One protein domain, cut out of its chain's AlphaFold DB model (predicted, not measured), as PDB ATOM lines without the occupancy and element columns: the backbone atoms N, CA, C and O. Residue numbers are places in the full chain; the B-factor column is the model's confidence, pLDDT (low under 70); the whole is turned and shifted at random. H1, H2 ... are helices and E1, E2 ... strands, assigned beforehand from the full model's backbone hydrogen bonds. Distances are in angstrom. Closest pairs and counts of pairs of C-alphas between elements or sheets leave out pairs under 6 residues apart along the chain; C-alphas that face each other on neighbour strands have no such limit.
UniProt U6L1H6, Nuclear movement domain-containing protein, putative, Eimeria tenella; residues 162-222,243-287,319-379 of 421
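What this domain is: This is residues 162 to 222, 243 to 287 and 319 to 379 of the 421 residues of the protein "Nuclear movement domain-containing protein, putative" of Eimeria tenella (UniProt U6L1H6). A twisted sheet of five strands, E1 E2 E3 E8 E7, is partly face to face with a smaller sheet, E4 E5 E6; helix H2 packs at the E1 edge of the larger one, with the short H1 beside it. After E8 comes a long link, residues 330 to 362, which folds back along this body before its last residues leave it; residues 360 to 379, of which 363 to 379 belong to H3, stick out as an arm that makes the length. The printed part has 167 residues, with three named helices and eight named strands in the order H1 E1 E2 E3 E4 E5 E6 E7 H2 E8 H3, and both sheets are antiparallel. The class is mixed, helices and strands; the whole is only just compact, close to loose, with a radius of gyration of the C-alphas of 18.2 A and spans of 69 by 35 by 25 A.

How they stand to each other: H1, residues 163 to 169, only grazes the five-stranded sheet, with residues 167 to 169. E1, residues 174 to 176, E2, residues 180 to 184, and E3, residues 188 to 194, form a meander, each strand the antiparallel neighbour of the one before; N 176 and O 180 are 2.8 A apart, N 192 and O 181 2.8 A. E4, residues 204 to 208, and E5, residues 212 to 217, are a hairpin, with N 207 and O 214 at 2.8 A. E6, residues 244 to 250, is antiparallel to E5, with N 215 and O 247 at 2.8 A. E3 and E6 are only just apart, the closest C-alphas 8.2 A from each other. E7, residues 262 to 269, an edge strand, bends by 50 degrees at residue 266. H2, residues 273 to 285, is on the five-stranded sheet, as two layers; the closest C-alphas of E1 and H2, Val 175 and Lys 277, are 5.9 A apart. With residues 276 to 280 alone H2 touches H1, about perpendicular at 82 degrees, the closest C-alphas being Met 166 and Leu 276, 6.2 A. E8, residues 321 to 329, is antiparallel to E3 and E7, with N 191 and O 326 at 2.9 A and N 323 and O 267 at 2.8 A. H3, residues 363 to 379, touches no helix and is on neither sheet. In H1, H2 and H3 every O i to N i+4 pair is within hydrogen-bond range.

Where its parts are: H1 begins at C-alpha 163, (-22.295, 17.427, 60.471), and is 10.1 A long. E3 measures 19.8 A, E7 21.2 A, H2 18.4 A and E8 25.4 A. H3, 24.2 A long, ends at C-alpha 379, (-14.985, 19.836, 10.204).

The domain as a whole: The C-alphas farthest apart, Leu 222 and Ala 378, are 69.5 A from each other. Residues 360 to 379 stand free. Residues 223 to 242 and 288 to 318 are not printed; the gaps are 13.7 A and 33.7 A. The links E6 to E7 and E8 to H3 are long. The pLDDT is under 70 at residues 221 to 222, 287 and 360 to 365.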
ATOM      1  N   GLY A 162     -24.971  14.386  63.312       90.12
ATOM      2  CA  GLY A 162     -23.631  14.937  63.115       90.12
ATOM      3  C   GLY A 162     -23.531  15.735  61.809       90.12
ATOM      4  O   GLY A 162     -24.306  15.523  60.875       90.12
ATOM      5  N   LYS A 163     -22.528  16.617  61.690       90.12
ATOM      6  CA  LYS A 163     -22.295  17.427  60.471       90.12
ATOM      7  C   LYS A 163     -22.244  16.572  59.198       90.12
ATOM      8  O   LYS A 163     -22.884  16.900  58.202       90.12
ATOM      9  N   SER A 164     -21.541  15.440  59.252       93.00
ATOM     10  CA  SER A 164     -21.425  14.496  58.133       93.00
ATOM     11  C   SER A 164     -22.765  13.876  57.737       93.00
ATOM     12  O   SER A 164     -22.980  13.544  56.576       93.00
ATOM     13  N   GLU A 165     -23.677  13.702  58.689       94.44
ATOM     14  CA  GLU A 165     -25.000  13.147  58.433       94.44
ATOM     15  C   GLU A 165     -25.921  14.193  57.807       94.44
ATOM     16  O   GLU A 165     -26.536  13.923  56.779       94.44
ATOM     17  N   MET A 166     -25.906  15.427  58.323       95.00
ATOM     18  CA  MET A 166     -26.593  16.557  57.688       95.00
ATOM     19  C   MET A 166     -26.108  16.784  56.252       95.00
ATOM     20  O   MET A 166     -26.914  17.017  55.355       95.00
ATOM     21  N   GLN A 167     -24.806  16.624  55.994       95.62
ATOM     22  CA  GLN A 167     -24.246  16.701  54.645       95.62
ATOM     23  C   GLN A 167     -24.825  15.639  53.698       95.62
ATOM     24  O   GLN A 167     -25.092  15.939  52.532       95.62
ATOM     25  N   LYS A 168     -25.076  14.417  54.190       96.25
ATOM     26  CA  LYS A 168     -25.705  13.330  53.416       96.25
ATOM     27  C   LYS A 168     -27.183  13.585  53.115       96.25
ATOM     28  O   LYS A 168     -27.688  13.032  52.137       96.25
ATOM     29  N   LEU A 169     -27.881  14.377  53.934       96.94
ATOM     30  CA  LEU A 169     -29.301  14.700  53.741       96.94
ATOM     31  C   LEU A 169     -29.545  15.661  52.572       96.94
ATOM     32  O   LEU A 169     -30.615  15.619  51.979       96.94
ATOM     33  N   VAL A 170     -28.554  16.485  52.220       96.94
ATOM     34  CA  VAL A 170     -28.648  17.495  51.143       96.94
ATOM     35  C   VAL A 170     -27.645  17.264  50.014       96.94
ATOM     36  O   VAL A 170     -27.371  18.162  49.221       96.94
ATOM     37  N   ARG A 171     -27.074  16.056  49.925       96.50
ATOM     38  CA  ARG A 171     -26.088  15.710  48.894       96.50
ATOM     39  C   ARG A 171     -26.673  15.936  47.496       96.50
ATOM     40  O   ARG A 171     -27.677  15.323  47.136       96.50
ATOM     41  N   ASN A 172     -26.015  16.795  46.715       96.38
ATOM     42  CA  ASN A 172     -26.437  17.210  45.368       96.38
ATOM     43  C   ASN A 172     -27.865  17.782  45.291       96.38
ATOM     44  O   ASN A 172     -28.454  17.804  44.211       96.38
ATOM     45  N   GLY A 173     -28.441  18.198  46.414       96.94
ATOM     46  CA  GLY A 173     -29.809  18.690  46.498       96.94
ATOM     47  C   GLY A 173     -29.877  20.060  47.155       96.94
ATOM     48  O   GLY A 173     -28.899  20.809  47.161       96.94
ATOM     49  N   GLY A 174     -31.047  20.404  47.686       96.94
ATOM     50  CA  GLY A 174     -31.330  21.735  48.210       96.94
ATOM     51  C   GLY A 174     -32.201  21.720  49.461       96.94
ATOM     52  O   GLY A 174     -32.729  20.689  49.880       96.94
ATOM     53  N   VAL A 175     -32.352  22.900  50.059       97.81
ATOM     54  CA  VAL A 175     -33.121  23.114  51.290       97.81
ATOM     55  C   VAL A 175     -34.096  24.263  51.080       97.81
ATOM     56  O   VAL A 175     -33.686  25.362  50.709       97.81
ATOM     57  N   SER A 176     -35.368  24.025  51.387       97.00
ATOM     58  CA  SER A 176     -36.365  25.066  51.608       97.00
ATOM     59  C   SER A 176     -36.597  25.188  53.111       97.00
ATOM     60  O   SER A 176     -37.163  24.289  53.734       97.00
ATOM     61  N   GLU A 177     -36.152  26.299  53.700       94.38
ATOM     62  CA  GLU A 177     -36.211  26.522  55.150       94.38
ATOM     63  C   GLU A 177     -37.599  26.226  55.727       94.38
ATOM     64  O   GLU A 177     -38.611  26.697  55.208       94.38
ATOM     65  N   ASN A 178     -37.633  25.449  56.813       94.62
ATOM     66  CA  ASN A 178     -38.838  25.070  57.558       94.62
ATOM     67  C   ASN A 178     -39.917  24.324  56.751       94.62
ATOM     68  O   ASN A 178     -41.010  24.115  57.273       94.62
ATOM     69  N   LYS A 179     -39.640  23.930  55.502       96.44
ATOM     70  CA  LYS A 179     -40.612  23.254  54.635       96.44
ATOM     71  C   LYS A 179     -40.127  21.857  54.286       96.44
ATOM     72  O   LYS A 179     -40.714  20.877  54.724       96.44
ATOM     73  N   TYR A 180     -39.041  21.747  53.533       98.06
ATOM     74  CA  TYR A 180     -38.502  20.461  53.107       98.06
ATOM     75  C   TYR A 180     -37.019  20.590  52.756       98.06
ATOM     76  O   TYR A 180     -36.500  21.681  52.515       98.06
ATOM     77  N   PHE A 181     -36.337  19.462  52.668       98.19
ATOM     78  CA  PHE A 181     -35.036  19.362  52.016       98.19
ATOM     79  C   PHE A 181     -35.035  18.146  51.100       98.19
ATOM     80  O   PHE A 181     -35.910  17.288  51.194       98.19
ATOM     81  N   TRP A 182     -34.090  18.088  50.178       98.44
ATOM     82  CA  TRP A 182     -34.004  16.974  49.252       98.44
ATOM     83  C   TRP A 182     -32.557  16.694  48.877       98.44
ATOM     84  O   TRP A 182     -31.687  17.563  48.966       98.44
ATOM     85  N   ARG A 183     -32.320  15.466  48.429       97.69
ATOM     86  CA  ARG A 183     -31.057  14.998  47.856       97.69
ATOM     87  C   ARG A 183     -31.336  14.203  46.599       97.69
ATOM     88  O   ARG A 183     -32.439  13.697  46.415       97.69
ATOM     89  N   GLN A 184     -30.331  14.060  45.750       97.56
ATOM     90  CA  GLN A 184     -30.477  13.279  44.528       97.56
ATOM     91  C   GLN A 184     -29.202  12.537  44.150       97.56
ATOM     92  O   GLN A 184     -28.080  12.956  44.448       97.56
ATOM     93  N   THR A 185     -29.413  11.451  43.424       96.44
ATOM     94  CA  THR A 185     -28.408  10.736  42.641       96.44
ATOM     95  C   THR A 185     -28.709  10.942  41.152       96.44
ATOM     96  O   THR A 185     -29.605  11.710  40.789       96.44
ATOM     97  N   ALA A 186     -27.985  10.260  40.266       94.50
ATOM     98  CA  ALA A 186     -28.280  10.281  38.834       94.50
ATOM     99  C   ALA A 186     -29.692   9.753  38.504       94.50
ATOM    100  O   ALA A 186     -30.348  10.287  37.614       94.50
ATOM    101  N   ASN A 187     -30.181   8.759  39.258       95.75
ATOM    102  CA  ASN A 187     -31.429   8.044  38.958       95.75
ATOM    103  C   ASN A 187     -32.567   8.353  39.936       95.75
ATOM    104  O   ASN A 187     -33.728   8.165  39.592       95.75
ATOM    105  N   GLU A 188     -32.258   8.824  41.142       96.94
ATOM    106  CA  GLU A 188     -33.235   8.930  42.226       96.94
ATOM    107  C   GLU A 188     -33.204  10.310  42.877       96.94
ATOM    108  O   GLU A 188     -32.184  11.008  42.879       96.94
ATOM    109  N   VAL A 189     -34.335  10.696  43.455       97.88
ATOM    110  CA  VAL A 189     -34.496  11.886  44.287       97.88
ATOM    111  C   VAL A 189     -35.177  11.467  45.579       97.88
ATOM    112  O   VAL A 189     -36.185  10.772  45.549       97.88
ATOM    113  N   VAL A 190     -34.645  11.903  46.716       98.06
ATOM    114  CA  VAL A 190     -35.287  11.717  48.020       98.06
ATOM    115  C   VAL A 190     -35.685  13.084  48.547       98.06
ATOM    116  O   VAL A 190     -34.825  13.948  48.735       98.06
ATOM    117  N   LEU A 191     -36.983  13.279  48.759       98.19
ATOM    118  CA  LEU A 191     -37.587  14.494  49.297       98.19
ATOM    119  C   LEU A 191     -38.030  14.254  50.739       98.19
ATOM    120  O   LEU A 191     -38.871  13.399  50.976       98.19
ATOM    121  N   SER A 192     -37.540  15.055  51.678       98.25
ATOM    122  CA  SER A 192     -37.921  15.008  53.090       98.25
ATOM    123  C   SER A 192     -38.758  16.239  53.449       98.25
ATOM    124  O   SER A 192     -38.221  17.332  53.654       98.25
ATOM    125  N   LEU A 193     -40.081  16.078  53.513       97.94
ATOM    126  CA  LEU A 193     -41.049  17.140  53.818       97.94
ATOM    127  C   LEU A 193     -41.371  17.176  55.314       97.94
ATOM    128  O   LEU A 193     -41.813  16.174  55.867       97.94
ATOM    129  N   ALA A 194     -41.209  18.331  55.961       97.69
ATOM    130  CA  ALA A 194     -41.568  18.507  57.364       97.69
ATOM    131  C   ALA A 194     -43.091  18.482  57.554       97.69
ATOM    132  O   ALA A 194     -43.836  19.179  56.860       97.69
ATOM    133  N   LEU A 195     -43.555  17.693  58.520       96.38
ATOM    134  CA  LEU A 195     -44.964  17.556  58.860       96.38
ATOM    135  C   LEU A 195     -45.358  18.442  60.047       96.38
ATOM    136  O   LEU A 195     -44.581  18.591  60.995       96.38
ATOM    137  N   PRO A 196     -46.597  18.968  60.062       95.19
ATOM    138  CA  PRO A 196     -47.173  19.555  61.264       95.19
ATOM    139  C   PRO A 196     -47.224  18.549  62.426       95.19
ATOM    140  O   PRO A 196     -47.398  17.345  62.230       95.19
ATOM    141  N   LEU A 197     -47.116  19.053  63.657       91.12
ATOM    142  CA  LEU A 197     -47.160  18.222  64.862       91.12
ATOM    143  C   LEU A 197     -48.483  17.443  64.957       91.12
ATOM    144  O   LEU A 197     -49.562  17.990  64.736       91.12
ATOM    145  N   GLY A 198     -48.390  16.160  65.315       89.69
ATOM    146  CA  GLY A 198     -49.544  15.272  65.495       89.69
ATOM    147  C   GLY A 198     -50.100  14.646  64.210       89.69
ATOM    148  O   GLY A 198     -51.015  13.827  64.297       89.69
ATOM    149  N   VAL A 199     -49.551  14.984  63.039       93.31
ATOM    150  CA  VAL A 199     -49.902  14.328  61.772       93.31
ATOM    151  C   VAL A 199     -49.332  12.913  61.750       93.31
ATOM    152  O   VAL A 199     -48.144  12.708  61.987       93.31
ATOM    153  N   ARG A 200     -50.181  11.924  61.457       91.81
ATOM    154  CA  ARG A 200     -49.771  10.525  61.273       91.81
ATOM    155  C   ARG A 200     -49.838  10.130  59.806       91.81
ATOM    156  O   ARG A 200     -50.572  10.736  59.033       91.81
ATOM    157  N   GLY A 201     -49.173   9.030  59.446       92.00
ATOM    158  CA  GLY A 201     -49.192   8.496  58.076       92.00
ATOM    159  C   GLY A 201     -50.602   8.300  57.500       92.00
ATOM    160  O   GLY A 201     -50.850   8.628  56.349       92.00
ATOM    161  N   ARG A 202     -51.573   7.869  58.319       94.56
ATOM    162  CA  ARG A 202     -52.976   7.688  57.888       94.56
ATOM    163  C   ARG A 202     -53.686   8.987  57.487       94.56
ATOM    164  O   ARG A 202     -54.676   8.939  56.753       94.56
ATOM    165  N   ASP A 203     -53.213  10.115  58.013       94.62
ATOM    166  CA  ASP A 203     -53.767  11.440  57.758       94.62
ATOM    167  C   ASP A 203     -53.162  12.043  56.479       94.62
ATOM    168  O   ASP A 203     -53.657  13.054  55.994       94.62
ATOM    169  N   LEU A 204     -52.123  11.420  55.915       96.38
ATOM    170  CA  LEU A 204     -51.486  11.854  54.682       96.38
ATOM    171  C   LEU A 204     -52.170  11.249  53.456       96.38
ATOM    172  O   LEU A 204     -52.649  10.109  53.457       96.38
ATOM    173  N   ARG A 205     -52.201  12.038  52.387       95.94
ATOM    174  CA  ARG A 205     -52.583  11.621  51.040       95.94
ATOM    175  C   ARG A 205     -51.513  12.125  50.089       95.94
ATOM    176  O   ARG A 205     -51.278  13.329  50.010       95.94
ATOM    177  N   VAL A 206     -50.844  11.201  49.412       96.06
ATOM    178  CA  VAL A 206     -49.816  11.514  48.419       96.06
ATOM    179  C   VAL A 206     -50.397  11.185  47.055       96.06
ATOM    180  O   VAL A 206     -50.704  10.032  46.769       96.06
ATOM    181  N   HIS A 207     -50.580  12.211  46.236       96.19
ATOM    182  CA  HIS A 207     -50.935  12.082  44.833       96.19
ATOM    183  C   HIS A 207     -49.683  12.358  44.013       96.19
ATOM    184  O   HIS A 207     -49.212  13.498  43.939       96.19
ATOM    185  N   LEU A 208     -49.140  11.297  43.430       96.81
ATOM    186  CA  LEU A 208     -47.987  11.351  42.550       96.81
ATOM    187  C   LEU A 208     -48.442  11.039  41.126       96.81
ATOM    188  O   LEU A 208     -49.119  10.043  40.887       96.81
ATOM    189  N   THR A 209     -48.074  11.901  40.186       96.81
ATOM    190  CA  THR A 209     -48.163  11.619  38.751       96.81
ATOM    191  C   THR A 209     -46.773  11.740  38.136       96.81
ATOM    192  O   THR A 209     -45.835  12.188  38.794       96.81
ATOM    193  N   GLU A 210     -46.635  11.403  36.854       96.88
ATOM    194  CA  GLU A 210     -45.369  11.556  36.127       96.88
ATOM    195  C   GLU A 210     -44.808  12.990  36.206       96.88
ATOM    196  O   GLU A 210     -43.594  13.183  36.250       96.88
ATOM    197  N   HIS A 211     -45.672  14.007  36.259       98.00
ATOM    198  CA  HIS A 211     -45.256  15.410  36.195       98.00
ATOM    199  C   HIS A 211     -45.602  16.231  37.429       98.00
ATOM    200  O   HIS A 211     -45.132  17.363  37.531       98.00
ATOM    201  N   THR A 212     -46.435  15.728  38.335       97.75
ATOM    202  CA  THR A 212     -46.945  16.510  39.463       97.75
ATOM    203  C   THR A 212     -46.861  15.746  40.771       97.75
ATOM    204  O   THR A 212     -47.016  14.528  40.825       97.75
ATOM    205  N   LEU A 213     -46.640  16.505  41.839       97.81
ATOM    206  CA  LEU A 213     -46.677  16.034  43.213       97.81
ATOM    207  C   LEU A 213     -47.691  16.862  43.977       97.81
ATOM    208  O   LEU A 213     -47.640  18.092  43.938       97.81
ATOM    209  N   LYS A 214     -48.564  16.188  44.719       97.62
ATOM    210  CA  LYS A 214     -49.454  16.819  45.683       97.62
ATOM    211  C   LYS A 214     -49.511  15.992  46.960       97.62
ATOM    212  O   LYS A 214     -49.950  14.847  46.950       97.62
ATOM    213  N   ILE A 215     -49.071  16.583  48.063       97.25
ATOM    214  CA  ILE A 215     -49.110  15.989  49.398       97.25
ATOM    215  C   ILE A 215     -50.128  16.770  50.224       97.25
ATOM    216  O   ILE A 215     -49.935  17.952  50.521       97.25
ATOM    217  N   CYS A 216     -51.208  16.097  50.600       96.69
ATOM    218  CA  CYS A 216     -52.281  16.627  51.428       96.69
ATOM    219  C   CYS A 216     -52.262  15.990  52.820       96.69
ATOM    220  O   CYS A 216     -51.871  14.835  52.996       96.69
ATOM    221  N   CYS A 217     -52.752  16.735  53.807       95.25
ATOM    222  CA  CYS A 217     -53.051  16.244  55.143       95.25
ATOM    223  C   CYS A 217     -54.545  16.425  55.440       95.25
ATOM    224  O   CYS A 217     -55.088  17.522  55.307       95.25
ATOM    225  N   ALA A 218     -55.211  15.349  55.855       91.62
ATOM    226  CA  ALA A 218     -56.618  15.344  56.244       91.62
ATOM    227  C   ALA A 218     -56.843  15.939  57.644       91.62
ATOM    228  O   ALA A 218     -57.950  16.367  57.974       91.62
ATOM    229  N   SER A 219     -55.803  15.953  58.483       80.62
ATOM    230  CA  SER A 219     -55.893  16.505  59.828       80.62
ATOM    231  C   SER A 219     -55.843  18.024  59.762       80.62
ATOM    232  O   SER A 219     -54.866  18.613  59.299       80.62
ATOM    233  N   THR A 220     -56.902  18.669  60.251       70.31
ATOM    234  CA  THR A 220     -56.840  20.097  60.544       70.31
ATOM    235  C   THR A 220     -55.813  20.264  61.660       70.31
ATOM    236  O   THR A 220     -56.005  19.664  62.722       70.31
ATOM    237  N   PRO A 221     -54.718  21.021  61.456       62.94
ATOM    238  CA  PRO A 221     -53.787  21.279  62.537       62.94
ATOM    239  C   PRO A 221     -54.598  21.869  63.685       62.94
ATOM    240  O   PRO A 221     -55.327  22.846  63.493       62.94
ATOM    241  N   LEU A 222     -54.517  21.240  64.860       62.00
ATOM    242  CA  LEU A 222     -55.025  21.797  66.107       62.00
ATOM    243  C   LEU A 222     -54.170  23.026  66.421       62.00
ATOM    244  O   LEU A 222     -53.302  22.997  67.289       62.00
ATOM    245  N   GLU A 243     -59.033  19.226  53.068       92.06
ATOM    246  CA  GLU A 243     -57.666  18.733  52.997       92.06
ATOM    247  C   GLU A 243     -56.712  19.927  52.957       92.06
ATOM    248  O   GLU A 243     -56.888  20.864  52.176       92.06
ATOM    249  N   HIS A 244     -55.711  19.909  53.830       93.94
ATOM    250  CA  HIS A 244     -54.675  20.925  53.859       93.94
ATOM    251  C   HIS A 244     -53.527  20.492  52.947       93.94
ATOM    252  O   HIS A 244     -52.844  19.505  53.226       93.94
ATOM    253  N   VAL A 245     -53.296  21.231  51.864       95.88
ATOM    254  CA  VAL A 245     -52.186  20.972  50.938       95.88
ATOM    255  C   VAL A 245     -50.871  21.393  51.602       95.88
ATOM    256  O   VAL A 245     -50.681  22.564  51.923       95.88
ATOM    257  N   LEU A 246     -49.971  20.439  51.841       96.06
ATOM    258  CA  LEU A 246     -48.648  20.686  52.431       96.06
ATOM    259  C   LEU A 246     -47.614  21.055  51.362       96.06
ATOM    260  O   LEU A 246     -46.787  21.946  51.564       96.06
ATOM    261  N   LEU A 247     -47.659  20.364  50.224       97.69
ATOM    262  CA  LEU A 247     -46.759  20.583  49.098       97.69
ATOM    263  C   LEU A 247     -47.487  20.246  47.797       97.69
ATOM    264  O   LEU A 247     -48.054  19.164  47.680       97.69
ATOM    265  N   GLU A 248     -47.463  21.156  46.828       97.75
ATOM    266  CA  GLU A 248     -48.047  20.951  45.504       97.75
ATOM    267  C   GLU A 248     -47.187  21.639  44.447       97.75
ATOM    268  O   GLU A 248     -46.740  22.771  44.645       97.75
ATOM    269  N   GLY A 249     -46.939  20.956  43.332       98.19
ATOM    270  CA  GLY A 249     -46.206  21.524  42.209       98.19
ATOM    271  C   GLY A 249     -45.956  20.526  41.087       98.19
ATOM    272  O   GLY A 249     -46.407  19.379  41.127       98.19
ATOM    273  N   SER A 250     -45.218  20.980  40.075       98.38
ATOM    274  CA  SER A 250     -44.805  20.154  38.938       98.38
ATOM    275  C   SER A 250     -43.305  19.885  38.962       98.38
ATOM    276  O   SER A 250     -42.517  20.776  39.277       98.38
ATOM    277  N   PHE A 251     -42.899  18.667  38.622       98.12
ATOM    278  CA  PHE A 251     -41.493  18.290  38.543       98.12
ATOM    279  C   PHE A 251     -40.804  18.965  37.351       98.12
ATOM    280  O   PHE A 251     -41.436  19.180  36.307       98.12
ATOM    281  N   PRO A 252     -39.498  19.285  37.452       97.75
ATOM    282  CA  PRO A 252     -38.724  19.759  36.306       97.75
ATOM    283  C   PRO A 252     -38.625  18.698  35.204       97.75
ATOM    284  O   PRO A 252     -38.579  19.052  34.028       97.75
ATOM    285  N   HIS A 253     -38.632  17.417  35.583       97.38
ATOM    286  CA  HIS A 253     -38.522  16.272  34.689       97.38
ATOM    287  C   HIS A 253     -39.459  15.139  35.136       97.38
ATOM    288  O   HIS A 253     -39.685  15.010  36.338       97.38
ATOM    289  N   PRO A 254     -39.972  14.314  34.207       97.25
ATOM    290  CA  PRO A 254     -40.792  13.152  34.524       97.25
ATOM    291  C   PRO A 254     -40.207  12.186  35.563       97.25
ATOM    292  O   PRO A 254     -39.020  11.845  35.522       97.25
ATOM    293  N   VAL A 255     -41.063  11.685  36.450       97.38
ATOM    294  CA  VAL A 255     -40.768  10.562  37.355       97.38
ATOM    295  C   VAL A 255     -41.473   9.295  36.886       97.38
ATOM    296  O   VAL A 255     -42.471   9.368  36.172       97.38
ATOM    297  N   GLU A 256     -40.951   8.131  37.259       95.56
ATOM    298  CA  GLU A 256     -41.638   6.856  37.033       95.56
ATOM    299  C   GLU A 256     -42.826   6.769  38.010       95.56
ATOM    300  O   GLU A 256     -42.606   6.796  39.222       95.56
ATOM    301  N   PRO A 257     -44.084   6.740  37.523       88.56
ATOM    302  CA  PRO A 257     -45.262   6.793  38.389       88.56
ATOM    303  C   PRO A 257     -45.641   5.429  38.982       88.56
ATOM    304  O   PRO A 257     -46.545   5.375  39.816       88.56
ATOM    305  N   ASP A 258     -44.998   4.347  38.533       91.75
ATOM    306  CA  ASP A 258     -45.317   2.979  38.942       91.75
ATOM    307  C   ASP A 258     -45.273   2.860  40.470       91.75
ATOM    308  O   ASP A 258     -44.350   3.371  41.101       91.75
ATOM    309  N   GLU A 259     -46.262   2.195  41.073       80.25
ATOM    310  CA  GLU A 259     -46.389   2.094  42.539       80.25
ATOM    311  C   GLU A 259     -45.163   1.440  43.200       80.25
ATOM    312  O   GLU A 259     -44.838   1.758  44.339       80.25
ATOM    313  N   ASP A 260     -44.431   0.605  42.460       81.94
ATOM    314  CA  ASP A 260     -43.180  -0.015  42.912       81.94
ATOM    315  C   ASP A 260     -41.963   0.929  42.824       81.94
ATOM    316  O   ASP A 260     -40.894   0.637  43.363       81.94
ATOM    317  N   SER A 261     -42.103   2.063  42.132       78.31
ATOM    318  CA  SER A 261     -41.022   3.017  41.849       78.31
ATOM    319  C   SER A 261     -40.964   4.191  42.822       78.31
ATOM    320  O   SER A 261     -40.046   5.015  42.735       78.31
ATOM    321  N   TRP A 262     -41.906   4.277  43.765       85.50
ATOM    322  CA  TRP A 262     -41.860   5.264  44.835       85.50
ATOM    323  C   TRP A 262     -42.273   4.668  46.179       85.50
ATOM    324  O   TRP A 262     -43.263   3.961  46.314       85.50
ATOM    325  N   LEU A 263     -41.495   4.994  47.207       91.44
ATOM    326  CA  LEU A 263     -41.742   4.608  48.591       91.44
ATOM    327  C   LEU A 263     -41.828   5.879  49.422       91.44
ATOM    328  O   LEU A 263     -41.075   6.827  49.184       91.44
ATOM    329  N   TRP A 264     -42.714   5.891  50.416       94.38
ATOM    330  CA  TRP A 264     -42.676   6.925  51.436       94.38
ATOM    331  C   TRP A 264     -42.697   6.364  52.849       94.38
ATOM    332  O   TRP A 264     -43.395   5.394  53.146       94.38
ATOM    333  N   GLU A 265     -41.938   7.006  53.728       95.06
ATOM    334  CA  GLU A 265     -41.867   6.678  55.149       95.06
ATOM    335  C   GLU A 265     -42.007   7.935  56.008       95.06
ATOM    336  O   GLU A 265     -41.708   9.047  55.571       95.06
ATOM    337  N   VAL A 266     -42.500   7.763  57.239       96.06
ATOM    338  CA  VAL A 266     -42.565   8.847  58.225       96.06
ATOM    339  C   VAL A 266     -41.451   8.649  59.236       96.06
ATOM    340  O   VAL A 266     -41.436   7.648  59.949       96.06
ATOM    341  N   THR A 267     -40.549   9.618  59.325       95.75
ATOM    342  CA  THR A 267     -39.380   9.562  60.204       95.75
ATOM    343  C   THR A 267     -39.373  10.733  61.177       95.75
ATOM    344  O   THR A 267     -39.796  11.841  60.857       95.75
ATOM    345  N   GLU A 268     -38.902  10.499  62.397       95.06
ATOM    346  CA  GLU A 268     -38.720  11.550  63.398       95.06
ATOM    347  C   GLU A 268     -37.261  12.014  63.379       95.06
ATOM    348  O   GLU A 268     -36.343  11.203  63.508       95.06
ATOM    349  N   ARG A 269     -37.021  13.319  63.195       94.88
ATOM    350  CA  ARG A 269     -35.667  13.890  63.151       94.88
ATOM    351  C   ARG A 269     -35.596  15.242  63.849       94.88
ATOM    352  O   ARG A 269     -36.535  16.035  63.836       94.88
ATOM    353  N   ARG A 270     -34.427  15.545  64.415       94.44
ATOM    354  CA  ARG A 270     -34.081  16.866  64.965       94.44
ATOM    355  C   ARG A 270     -33.163  17.586  63.983       94.44
ATOM    356  O   ARG A 270     -31.965  17.321  63.944       94.44
ATOM    357  N   ILE A 271     -33.731  18.475  63.171       94.38
ATOM    358  CA  ILE A 271     -33.003  19.177  62.105       94.38
ATOM    359  C   ILE A 271     -32.778  20.639  62.496       94.38
ATOM    360  O   ILE A 271     -33.728  21.376  62.753       94.38
ATOM    361  N   ASN A 272     -31.516  21.079  62.492       94.44
ATOM    362  CA  ASN A 272     -31.177  22.500  62.545       94.44
ATOM    363  C   ASN A 272     -31.203  23.068  61.117       94.44
ATOM    364  O   ASN A 272     -30.240  22.937  60.362       94.44
ATOM    365  N   TRP A 273     -32.322  23.693  60.742       95.31
ATOM    366  CA  TRP A 273     -32.546  24.220  59.390       95.31
ATOM    367  C   TRP A 273     -31.492  25.233  58.936       95.31
ATOM    368  O   TRP A 273     -31.117  25.237  57.764       95.31
ATOM    369  N   LYS A 274     -30.990  26.066  59.856       95.25
ATOM    370  CA  LYS A 274     -29.958  27.063  59.543       95.25
ATOM    371  C   LYS A 274     -28.655  26.379  59.153       95.25
ATOM    372  O   LYS A 274     -28.090  26.692  58.108       95.25
ATOM    373  N   HIS A 275     -28.234  25.402  59.954       94.94
ATOM    374  CA  HIS A 275     -27.013  24.654  59.683       94.94
ATOM    375  C   HIS A 275     -27.129  23.819  58.400       94.94
ATOM    376  O   HIS A 275     -26.215  23.802  57.580       94.94
ATOM    377  N   LEU A 276     -28.287  23.193  58.164       95.94
ATOM    378  CA  LEU A 276     -28.529  22.416  56.948       95.94
ATOM    379  C   LEU A 276     -28.450  23.287  55.679       95.94
ATOM    380  O   LEU A 276     -27.855  22.879  54.681       95.94
ATOM    381  N   LYS A 277     -29.003  24.506  55.720       96.44
ATOM    382  CA  LYS A 277     -28.905  25.472  54.615       96.44
ATOM    383  C   LYS A 277     -27.475  25.960  54.387       96.44
ATOM    384  O   LYS A 277     -27.061  26.115  53.237       96.44
ATOM    385  N   GLU A 278     -26.720  26.199  55.456       95.94
ATOM    386  CA  GLU A 278     -25.306  26.569  55.366       95.94
ATOM    387  C   GLU A 278     -24.497  25.469  54.669       95.94
ATOM    388  O   GLU A 278     -23.793  25.754  53.700       95.94
ATOM    389  N   ILE A 279     -24.681  24.209  55.080       95.69
ATOM    390  CA  ILE A 279     -24.046  23.049  54.443       95.69
ATOM    391  C   ILE A 279     -24.426  22.965  52.959       95.69
ATOM    392  O   ILE A 279     -23.548  22.783  52.113       95.69
ATOM    393  N   ALA A 280     -25.708  23.133  52.617       95.19
ATOM    394  CA  ALA A 280     -26.159  23.117  51.225       95.19
ATOM    395  C   ALA A 280     -25.506  24.240  50.392       95.19
ATOM    396  O   ALA A 280     -25.043  24.004  49.277       95.19
ATOM    397  N   THR A 281     -25.378  25.444  50.958       94.81
ATOM    398  CA  THR A 281     -24.721  26.589  50.302       94.81
ATOM    399  C   THR A 281     -23.214  26.359  50.141       94.81
ATOM    400  O   THR A 281     -22.624  26.704  49.117       94.81
ATOM    401  N   GLN A 282     -22.563  25.751  51.137       94.44
ATOM    402  CA  GLN A 282     -21.136  25.432  51.093       94.44
ATOM    403  C   GLN A 282     -20.817  24.366  50.034       94.44
ATOM    404  O   GLN A 282     -19.799  24.472  49.344       94.44
ATOM    405  N   GLN A 283     -21.695  23.371  49.859       91.69
ATOM    406  CA  GLN A 283     -21.556  22.368  48.798       91.69
ATOM    407  C   GLN A 283     -21.594  22.993  47.399       91.69
ATOM    408  O   GLN A 283     -20.897  22.514  46.511       91.69
ATOM    409  N   GLN A 284     -22.335  24.088  47.218       90.31
ATOM    410  CA  GLN A 284     -22.353  24.842  45.963       90.31
ATOM    411  C   GLN A 284     -21.068  25.673  45.795       90.31
ATOM    412  O   GLN A 284     -20.402  25.607  44.767       90.31
ATOM    413  N   ARG A 285     -20.634  26.393  46.842       89.00
ATOM    414  CA  ARG A 285     -19.476  27.311  46.757       89.00
ATOM    415  C   ARG A 285     -18.109  26.645  46.636       89.00
ATOM    416  O   ARG A 285     -17.207  27.241  46.053       89.00
ATOM    417  N   SER A 286     -17.916  25.457  47.210       77.00
ATOM    418  CA  SER A 286     -16.583  24.855  47.420       77.00
ATOM    419  C   SER A 286     -15.762  24.578  46.146       77.00
ATOM    420  O   SER A 286     -14.601  24.187  46.245       77.00
ATOM    421  N   LYS A 287     -16.308  24.828  44.949       64.62
ATOM    422  CA  LYS A 287     -15.626  24.587  43.673       64.62
ATOM    423  C   LYS A 287     -15.204  25.839  42.899       64.62
ATOM    424  O   LYS A 287     -14.407  25.715  41.977       64.62
ATOM    425  N   PRO A 319     -36.687  21.156  68.471       90.56
ATOM    426  CA  PRO A 319     -37.724  20.171  68.735       90.56
ATOM    427  C   PRO A 319     -37.655  19.066  67.677       90.56
ATOM    428  O   PRO A 319     -37.303  19.313  66.521       90.56
ATOM    429  N   ALA A 320     -37.969  17.839  68.084       92.75
ATOM    430  CA  ALA A 320     -38.121  16.751  67.133       92.75
ATOM    431  C   ALA A 320     -39.320  17.047  66.221       92.75
ATOM    432  O   ALA A 320     -40.384  17.461  66.689       92.75
ATOM    433  N   LEU A 321     -39.117  16.885  64.918       94.50
ATOM    434  CA  LEU A 321     -40.133  17.061  63.890       94.50
ATOM    435  C   LEU A 321     -40.311  15.739  63.148       94.50
ATOM    436  O   LEU A 321     -39.358  14.976  62.982       94.50
ATOM    437  N   PHE A 322     -41.529  15.490  62.683       95.44
ATOM    438  CA  PHE A 322     -41.804  14.378  61.784       95.44
ATOM    439  C   PHE A 322     -41.585  14.822  60.342       95.44
ATOM    440  O   PHE A 322     -41.903  15.953  59.977       95.44
ATOM    441  N   PHE A 323     -41.057  13.923  59.528       97.25
ATOM    442  CA  PHE A 323     -40.804  14.126  58.113       97.25
ATOM    443  C   PHE A 323     -41.463  13.010  57.315       97.25
ATOM    444  O   PHE A 323     -41.499  11.875  57.774       97.25
ATOM    445  N   VAL A 324     -41.967  13.335  56.127       97.69
ATOM    446  CA  VAL A 324     -42.273  12.345  55.088       97.69
ATOM    447  C   VAL A 324     -41.084  12.294  54.160       97.69
ATOM    448  O   VAL A 324     -40.788  13.295  53.507       97.69
ATOM    449  N   ASP A 325     -40.429  11.146  54.098       97.81
ATOM    450  CA  ASP A 325     -39.399  10.880  53.108       97.81
ATOM    451  C   ASP A 325     -40.051  10.221  51.905       97.81
ATOM    452  O   ASP A 325     -40.606   9.141  52.032       97.81
ATOM    453  N   LEU A 326     -40.014  10.886  50.759       97.56
ATOM    454  CA  LEU A 326     -40.550  10.411  49.494       97.56
ATOM    455  C   LEU A 326     -39.384  10.075  48.564       97.56
ATOM    456  O   LEU A 326     -38.619  10.959  48.169       97.56
ATOM    457  N   HIS A 327     -39.260   8.799  48.223       97.75
ATOM    458  CA  HIS A 327     -38.284   8.284  47.272       97.75
ATOM    459  C   HIS A 327     -38.900   8.299  45.876       97.75
ATOM    460  O   HIS A 327     -39.931   7.675  45.652       97.75
ATOM    461  N   LEU A 328     -38.279   9.024  44.954       97.38
ATOM    462  CA  LEU A 328     -38.738   9.203  43.581       97.38
ATOM    463  C   LEU A 328     -37.681   8.677  42.616       97.38
ATOM    464  O   LEU A 328     -36.514   9.071  42.695       97.38
ATOM    465  N   ARG A 329     -38.098   7.858  41.653       97.12
ATOM    466  CA  ARG A 329     -37.242   7.419  40.551       97.12
ATOM    467  C   ARG A 329     -37.448   8.300  39.322       97.12
ATOM    468  O   ARG A 329     -38.570   8.557  38.889       97.12
ATOM    469  N   LYS A 330     -36.351   8.805  38.760       97.06
ATOM    470  CA  LYS A 330     -36.363   9.659  37.567       97.06
ATOM    471  C   LYS A 330     -36.612   8.800  36.334       97.06
ATOM    472  O   LYS A 330     -35.895   7.826  36.109       97.06
ATOM    473  N   LYS A 331     -37.545   9.219  35.480       96.31
ATOM    474  CA  LYS A 331     -37.802   8.541  34.208       96.31
ATOM    475  C   LYS A 331     -36.675   8.839  33.221       96.31
ATOM    476  O   LYS A 331     -36.439   9.995  32.846       96.31
ATOM    477  N   LYS A 332     -35.969   7.797  32.781       94.06
ATOM    478  CA  LYS A 332     -34.900   7.920  31.781       94.06
ATOM    479  C   LYS A 332     -35.505   8.131  30.395       94.06
ATOM    480  O   LYS A 332     -36.017   7.198  29.793       94.06
ATOM    481  N   ILE A 333     -35.424   9.356  29.874       92.44
ATOM    482  CA  ILE A 333     -35.793   9.633  28.471       92.44
ATOM    483  C   ILE A 333     -34.714   9.097  27.524       92.44
ATOM    484  O   ILE A 333     -35.015   8.615  26.437       92.44
ATOM    485  N   LEU A 334     -33.453   9.154  27.955       91.69
ATOM    486  CA  LEU A 334     -32.311   8.618  27.227       91.69
ATOM    487  C   LEU A 334     -31.590   7.608  28.129       91.69
ATOM    488  O   LEU A 334     -31.213   7.978  29.242       91.69
ATOM    489  N   PRO A 335     -31.363   6.360  27.679       87.56
ATOM    490  CA  PRO A 335     -30.717   5.331  28.496       87.56
ATOM    491  C   PRO A 335     -29.323   5.718  29.009       87.56
ATOM    492  O   PRO A 335     -28.923   5.284  30.087       87.56
ATOM    493  N   SER A 336     -28.597   6.539  28.246       84.31
ATOM    494  CA  SER A 336     -27.197   6.903  28.487       84.31
ATOM    495  C   SER A 336     -26.989   8.257  29.169       84.31
ATOM    496  O   SER A 336     -25.848   8.599  29.479       84.31
ATOM    497  N   ALA A 337     -28.046   9.049  29.378       87.50
ATOM    498  CA  ALA A 337     -27.914  10.395  29.927       87.50
ATOM    499  C   ALA A 337     -28.371  10.449  31.388       87.50
ATOM    500  O   ALA A 337     -29.541  10.212  31.693       87.50
ATOM    501  N   ASP A 338     -27.456  10.839  32.273       91.88
ATOM    502  CA  ASP A 338     -27.785  11.137  33.662       91.88
ATOM    503  C   ASP A 338     -28.474  12.494  33.760       91.88
ATOM    504  O   ASP A 338     -27.980  13.514  33.264       91.88
ATOM    505  N   LEU A 339     -29.612  12.517  34.446       93.81
ATOM    506  CA  LEU A 339     -30.422  13.713  34.575       93.81
ATOM    507  C   LEU A 339     -30.346  14.265  35.995       93.81
ATOM    508  O   LEU A 339     -30.738  13.615  36.961       93.81
ATOM    509  N   TRP A 340     -29.880  15.502  36.122       96.19
ATOM    510  CA  TRP A 340     -29.737  16.184  37.404       96.19
ATOM    511  C   TRP A 340     -30.757  17.313  37.531       96.19
ATOM    512  O   TRP A 340     -30.866  18.163  36.648       96.19
ATOM    513  N   TRP A 341     -31.507  17.326  38.628       97.62
ATOM    514  CA  TRP A 341     -32.546  18.322  38.873       97.62
ATOM    515  C   TRP A 341     -31.926  19.586  39.456       97.62
ATOM    516  O   TRP A 341     -31.089  19.511  40.352       97.62
ATOM    517  N   SER A 342     -32.342  20.750  38.965       97.50
ATOM    518  CA  SER A 342     -32.002  22.025  39.600       97.50
ATOM    519  C   SER A 342     -32.902  22.307  40.799       97.50
ATOM    520  O   SER A 342     -32.476  22.948  41.740       97.50
ATOM    521  N   CYS A 343     -34.136  21.824  40.815       97.62
ATOM    522  CA  CYS A 343     -35.103  22.047  41.887       97.62
ATOM    523  C   CYS A 343     -35.979  20.804  42.040       97.62
ATOM    524  O   CYS A 343     -36.039  19.982  41.129       97.62
ATOM    525  N   ILE A 344     -36.660  20.656  43.177       97.56
ATOM    526  CA  ILE A 344     -37.620  19.559  43.347       97.56
ATOM    527  C   ILE A 344     -38.916  19.834  42.571       97.56
ATOM    528  O   ILE A 344     -39.407  18.953  41.872       97.56
ATOM    529  N   LEU A 345     -39.430  21.064  42.637       98.31
ATOM    530  CA  LEU A 345     -40.624  21.519  41.926       98.31
ATOM    531  C   LEU A 345     -40.304  22.797  41.143       98.31
ATOM    532  O   LEU A 345     -39.532  23.648  41.593       98.31
ATOM    533  N   LYS A 346     -40.908  22.948  39.962       98.06
ATOM    534  CA  LYS A 346     -40.756  24.126  39.103       98.06
ATOM    535  C   LYS A 346     -41.182  25.393  39.849       98.06
ATOM    536  O   LYS A 346     -42.257  25.442  40.438       98.06
ATOM    537  N   GLY A 347     -40.342  26.425  39.776       96.81
ATOM    538  CA  GLY A 347     -40.573  27.719  40.426       96.81
ATOM    539  C   GLY A 347     -40.059  27.818  41.866       96.81
ATOM    540  O   GLY A 347     -40.046  28.916  42.416       96.81
ATOM    541  N   GLU A 348     -39.599  26.718  42.470       96.31
ATOM    542  CA  GLU A 348     -38.943  26.757  43.781       96.31
ATOM    543  C   GLU A 348     -37.435  27.052  43.660       96.31
ATOM    544  O   GLU A 348     -36.863  27.096  42.567       96.31
ATOM    545  N   VAL A 349     -36.785  27.306  44.800       94.88
ATOM    546  CA  VAL A 349     -35.362  27.666  44.850       94.88
ATOM    547  C   VAL A 349     -34.519  26.522  44.289       94.88
ATOM    548  O   VAL A 349     -34.532  25.405  44.809       94.88
ATOM    549  N   GLY A 350     -33.789  26.817  43.214       95.62
ATOM    550  CA  GLY A 350     -32.927  25.858  42.543       95.62
ATOM    551  C   GLY A 350     -31.489  25.836  43.064       95.62
ATOM    552  O   GLY A 350     -31.041  26.726  43.782       95.62
ATOM    553  N   ILE A 351     -30.759  24.810  42.649       96.50
ATOM    554  CA  ILE A 351     -29.323  24.619  42.820       96.50
ATOM    555  C   ILE A 351     -28.633  24.727  41.462       96.50
ATOM    556  O   ILE A 351     -29.205  24.352  40.433       96.50
ATOM    557  N   ASP A 352     -27.383  25.189  41.453       95.88
ATOM    558  CA  ASP A 352     -26.570  25.146  40.241       95.88
ATOM    559  C   ASP A 352     -26.039  23.728  39.992       95.88
ATOM    560  O   ASP A 352     -25.024  23.275  40.525       95.88
ATOM    561  N   VAL A 353     -26.742  23.023  39.114       94.81
ATOM    562  CA  VAL A 353     -26.426  21.660  38.688       94.81
ATOM    563  C   VAL A 353     -25.108  21.551  37.924       94.81
ATOM    564  O   VAL A 353     -24.607  20.447  37.702       94.81
ATOM    565  N   SER A 354     -24.544  22.663  37.447       90.19
ATOM    566  CA  SER A 354     -23.256  22.655  36.755       90.19
ATOM    567  C   SER A 354     -22.097  22.372  37.710       90.19
ATOM    568  O   SER A 354     -21.066  21.865  37.265       90.19
ATOM    569  N   GLN A 355     -22.255  22.664  39.003       89.31
ATOM    570  CA  GLN A 355     -21.187  22.609  40.005       89.31
ATOM    571  C   GLN A 355     -21.073  21.249  40.708       89.31
ATOM    572  O   GLN A 355     -20.057  20.983  41.352       89.31
ATOM    573  N   LEU A 356     -22.064  20.367  40.540       90.81
ATOM    574  CA  LEU A 356     -22.104  19.062  41.200       90.81
ATOM    575  C   LEU A 356     -20.860  18.222  40.878       90.81
ATOM    576  O   LEU A 356     -20.476  18.057  39.715       90.81
ATOM    577  N   ALA A 357     -20.228  17.677  41.921       85.50
ATOM    578  CA  ALA A 357     -19.032  16.849  41.792       85.50
ATOM    579  C   ALA A 357     -19.318  15.576  40.980       85.50
ATOM    580  O   ALA A 357     -18.580  15.274  40.041       85.50
ATOM    581  N   ASP A 358     -20.447  14.928  41.272       85.25
ATOM    582  CA  ASP A 358     -20.866  13.668  40.651       85.25
ATOM    583  C   ASP A 358     -21.187  13.831  39.150       85.25
ATOM    584  O   ASP A 358     -21.092  12.875  38.388       85.25
ATOM    585  N   ARG A 359     -21.486  15.053  38.679       82.00
ATOM    586  CA  ARG A 359     -21.739  15.336  37.253       82.00
ATOM    587  C   ARG A 359     -20.460  15.407  36.412       82.00
ATOM    588  O   ARG A 359     -20.506  15.156  35.213       82.00
ATOM    589  N   ARG A 360     -19.328  15.819  36.998       64.69
ATOM    590  CA  ARG A 360     -18.123  16.223  36.239       64.69
ATOM    591  C   ARG A 360     -17.047  15.137  36.100       64.69
ATOM    592  O   ARG A 360     -16.035  15.406  35.457       64.69
ATOM    593  N   HIS A 361     -17.242  13.951  36.679       52.72
ATOM    594  CA  HIS A 361     -16.164  12.963  36.848       52.72
ATOM    595  C   HIS A 361     -16.380  11.595  36.210       52.72
ATOM    596  O   HIS A 361     -15.658  10.653  36.516       52.72
ATOM    597  N   SER A 362     -17.257  11.490  35.219       59.88
ATOM    598  CA  SER A 362     -16.995  10.475  34.207       59.88
ATOM    599  C   SER A 362     -15.862  11.015  33.331       59.88
ATOM    600  O   SER A 362     -16.110  11.862  32.477       59.88
ATOM    601  N   GLU A 363     -14.613  10.586  33.543       63.72
ATOM    602  CA  GLU A 363     -13.474  10.882  32.644       63.72
ATOM    603  C   GLU A 363     -13.850  10.626  31.168       63.72
ATOM    604  O   GLU A 363     -13.451  11.363  30.267       63.72
ATOM    605  N   LYS A 364     -14.759   9.669  30.941       66.06
ATOM    606  CA  LYS A 364     -15.357   9.346  29.637       66.06
ATOM    607  C   LYS A 364     -16.184  10.486  29.017       66.06
ATOM    608  O   LYS A 364     -16.382  10.520  27.811       66.06
ATOM    609  N   THR A 365     -16.709  11.419  29.810       66.94
ATOM    610  CA  THR A 365     -17.453  12.585  29.290       66.94
ATOM    611  C   THR A 365     -16.547  13.759  28.936       66.94
ATOM    612  O   THR A 365     -16.868  14.505  28.010       66.94
ATOM    613  N   GLN A 366     -15.400  13.911  29.610       70.56
ATOM    614  CA  GLN A 366     -14.381  14.875  29.181       70.56
ATOM    615  C   GLN A 366     -13.807  14.460  27.829       70.56
ATOM    616  O   GLN A 366     -13.762  15.288  26.922       70.56
ATOM    617  N   SER A 367     -13.526  13.164  27.652       75.88
ATOM    618  CA  SER A 367     -13.096  12.642  26.356       75.88
ATOM    619  C   SER A 367     -14.153  12.842  25.267       75.88
ATOM    620  O   SER A 367     -13.790  13.163  24.141       75.88
ATOM    621  N   PHE A 368     -15.455  12.752  25.576       80.06
ATOM    622  CA  PHE A 368     -16.500  13.053  24.590       80.06
ATOM    623  C   PHE A 368     -16.522  14.531  24.190       80.06
ATOM    624  O   PHE A 368     -16.626  14.833  23.005       80.06
ATOM    625  N   LYS A 369     -16.412  15.462  25.147       81.19
ATOM    626  CA  LYS A 369     -16.364  16.897  24.832       81.19
ATOM    627  C   LYS A 369     -15.134  17.229  23.989       81.19
ATOM    628  O   LYS A 369     -15.263  17.921  22.987       81.19
ATOM    629  N   GLU A 370     -13.970  16.716  24.369       87.94
ATOM    630  CA  GLU A 370     -12.733  16.906  23.612       87.94
ATOM    631  C   GLU A 370     -12.820  16.278  22.219       87.94
ATOM    632  O   GLU A 370     -12.465  16.928  21.240       87.94
ATOM    633  N   ALA A 371     -13.354  15.058  22.102       84.25
ATOM    634  CA  ALA A 371     -13.572  14.398  20.817       84.25
ATOM    635  C   ALA A 371     -14.567  15.168  19.940       84.25
ATOM    636  O   ALA A 371     -14.349  15.307  18.738       84.25
ATOM    637  N   TRP A 372     -15.635  15.706  20.530       87.88
ATOM    638  CA  TRP A 372     -16.605  16.546  19.837       87.88
ATOM    639  C   TRP A 372     -15.977  17.857  19.363       87.88
ATOM    640  O   TRP A 372     -16.113  18.215  18.194       87.88
ATOM    641  N   ASP A 373     -15.250  18.553  20.236       93.19
ATOM    642  CA  ASP A 373     -14.563  19.801  19.908       93.19
ATOM    643  C   ASP A 373     -13.489  19.568  18.831       93.19
ATOM    644  O   ASP A 373     -13.393  20.351  17.883       93.19
ATOM    645  N   ALA A 374     -12.749  18.456  18.906       94.81
ATOM    646  CA  ALA A 374     -11.779  18.035  17.899       94.81
ATOM    647  C   ALA A 374     -12.446  17.705  16.555       94.81
ATOM    648  O   ALA A 374     -12.000  18.187  15.512       94.81
ATOM    649  N   ALA A 375     -13.548  16.949  16.556       93.19
ATOM    650  CA  ALA A 375     -14.311  16.641  15.348       93.19
ATOM    651  C   ALA A 375     -14.896  17.911  14.711       93.19
ATOM    652  O   ALA A 375     -14.845  18.091  13.493       93.19
ATOM    653  N   HIS A 376     -15.400  18.835  15.529       94.50
ATOM    654  CA  HIS A 376     -15.963  20.097  15.067       94.50
ATOM    655  C   HIS A 376     -14.876  21.053  14.543       94.50
ATOM    656  O   HIS A 376     -15.096  21.768  13.562       94.50
ATOM    657  N   ALA A 377     -13.684  21.043  15.146       96.62
ATOM    658  CA  ALA A 377     -12.510  21.744  14.634       96.62
ATOM    659  C   ALA A 377     -12.063  21.178  13.277       96.62
ATOM    660  O   ALA A 377     -11.919  21.947  12.323       96.62
ATOM    661  N   ALA A 378     -11.948  19.852  13.155       95.38
ATOM    662  CA  ALA A 378     -11.600  19.173  11.905       95.38
ATOM    663  C   ALA A 378     -12.629  19.444  10.792       95.38
ATOM    664  O   ALA A 378     -12.275  19.683   9.635       95.38
ATOM    665  N   PHE A 379     -13.917  19.482  11.137       95.19
ATOM    666  CA  PHE A 379     -14.985  19.836  10.204       95.19
ATOM    667  C   PHE A 379     -14.867  21.283   9.703       95.19
ATOM    668  O   PHE A 379     -14.928  21.534   8.497       95.19
TER     669      PHE A 379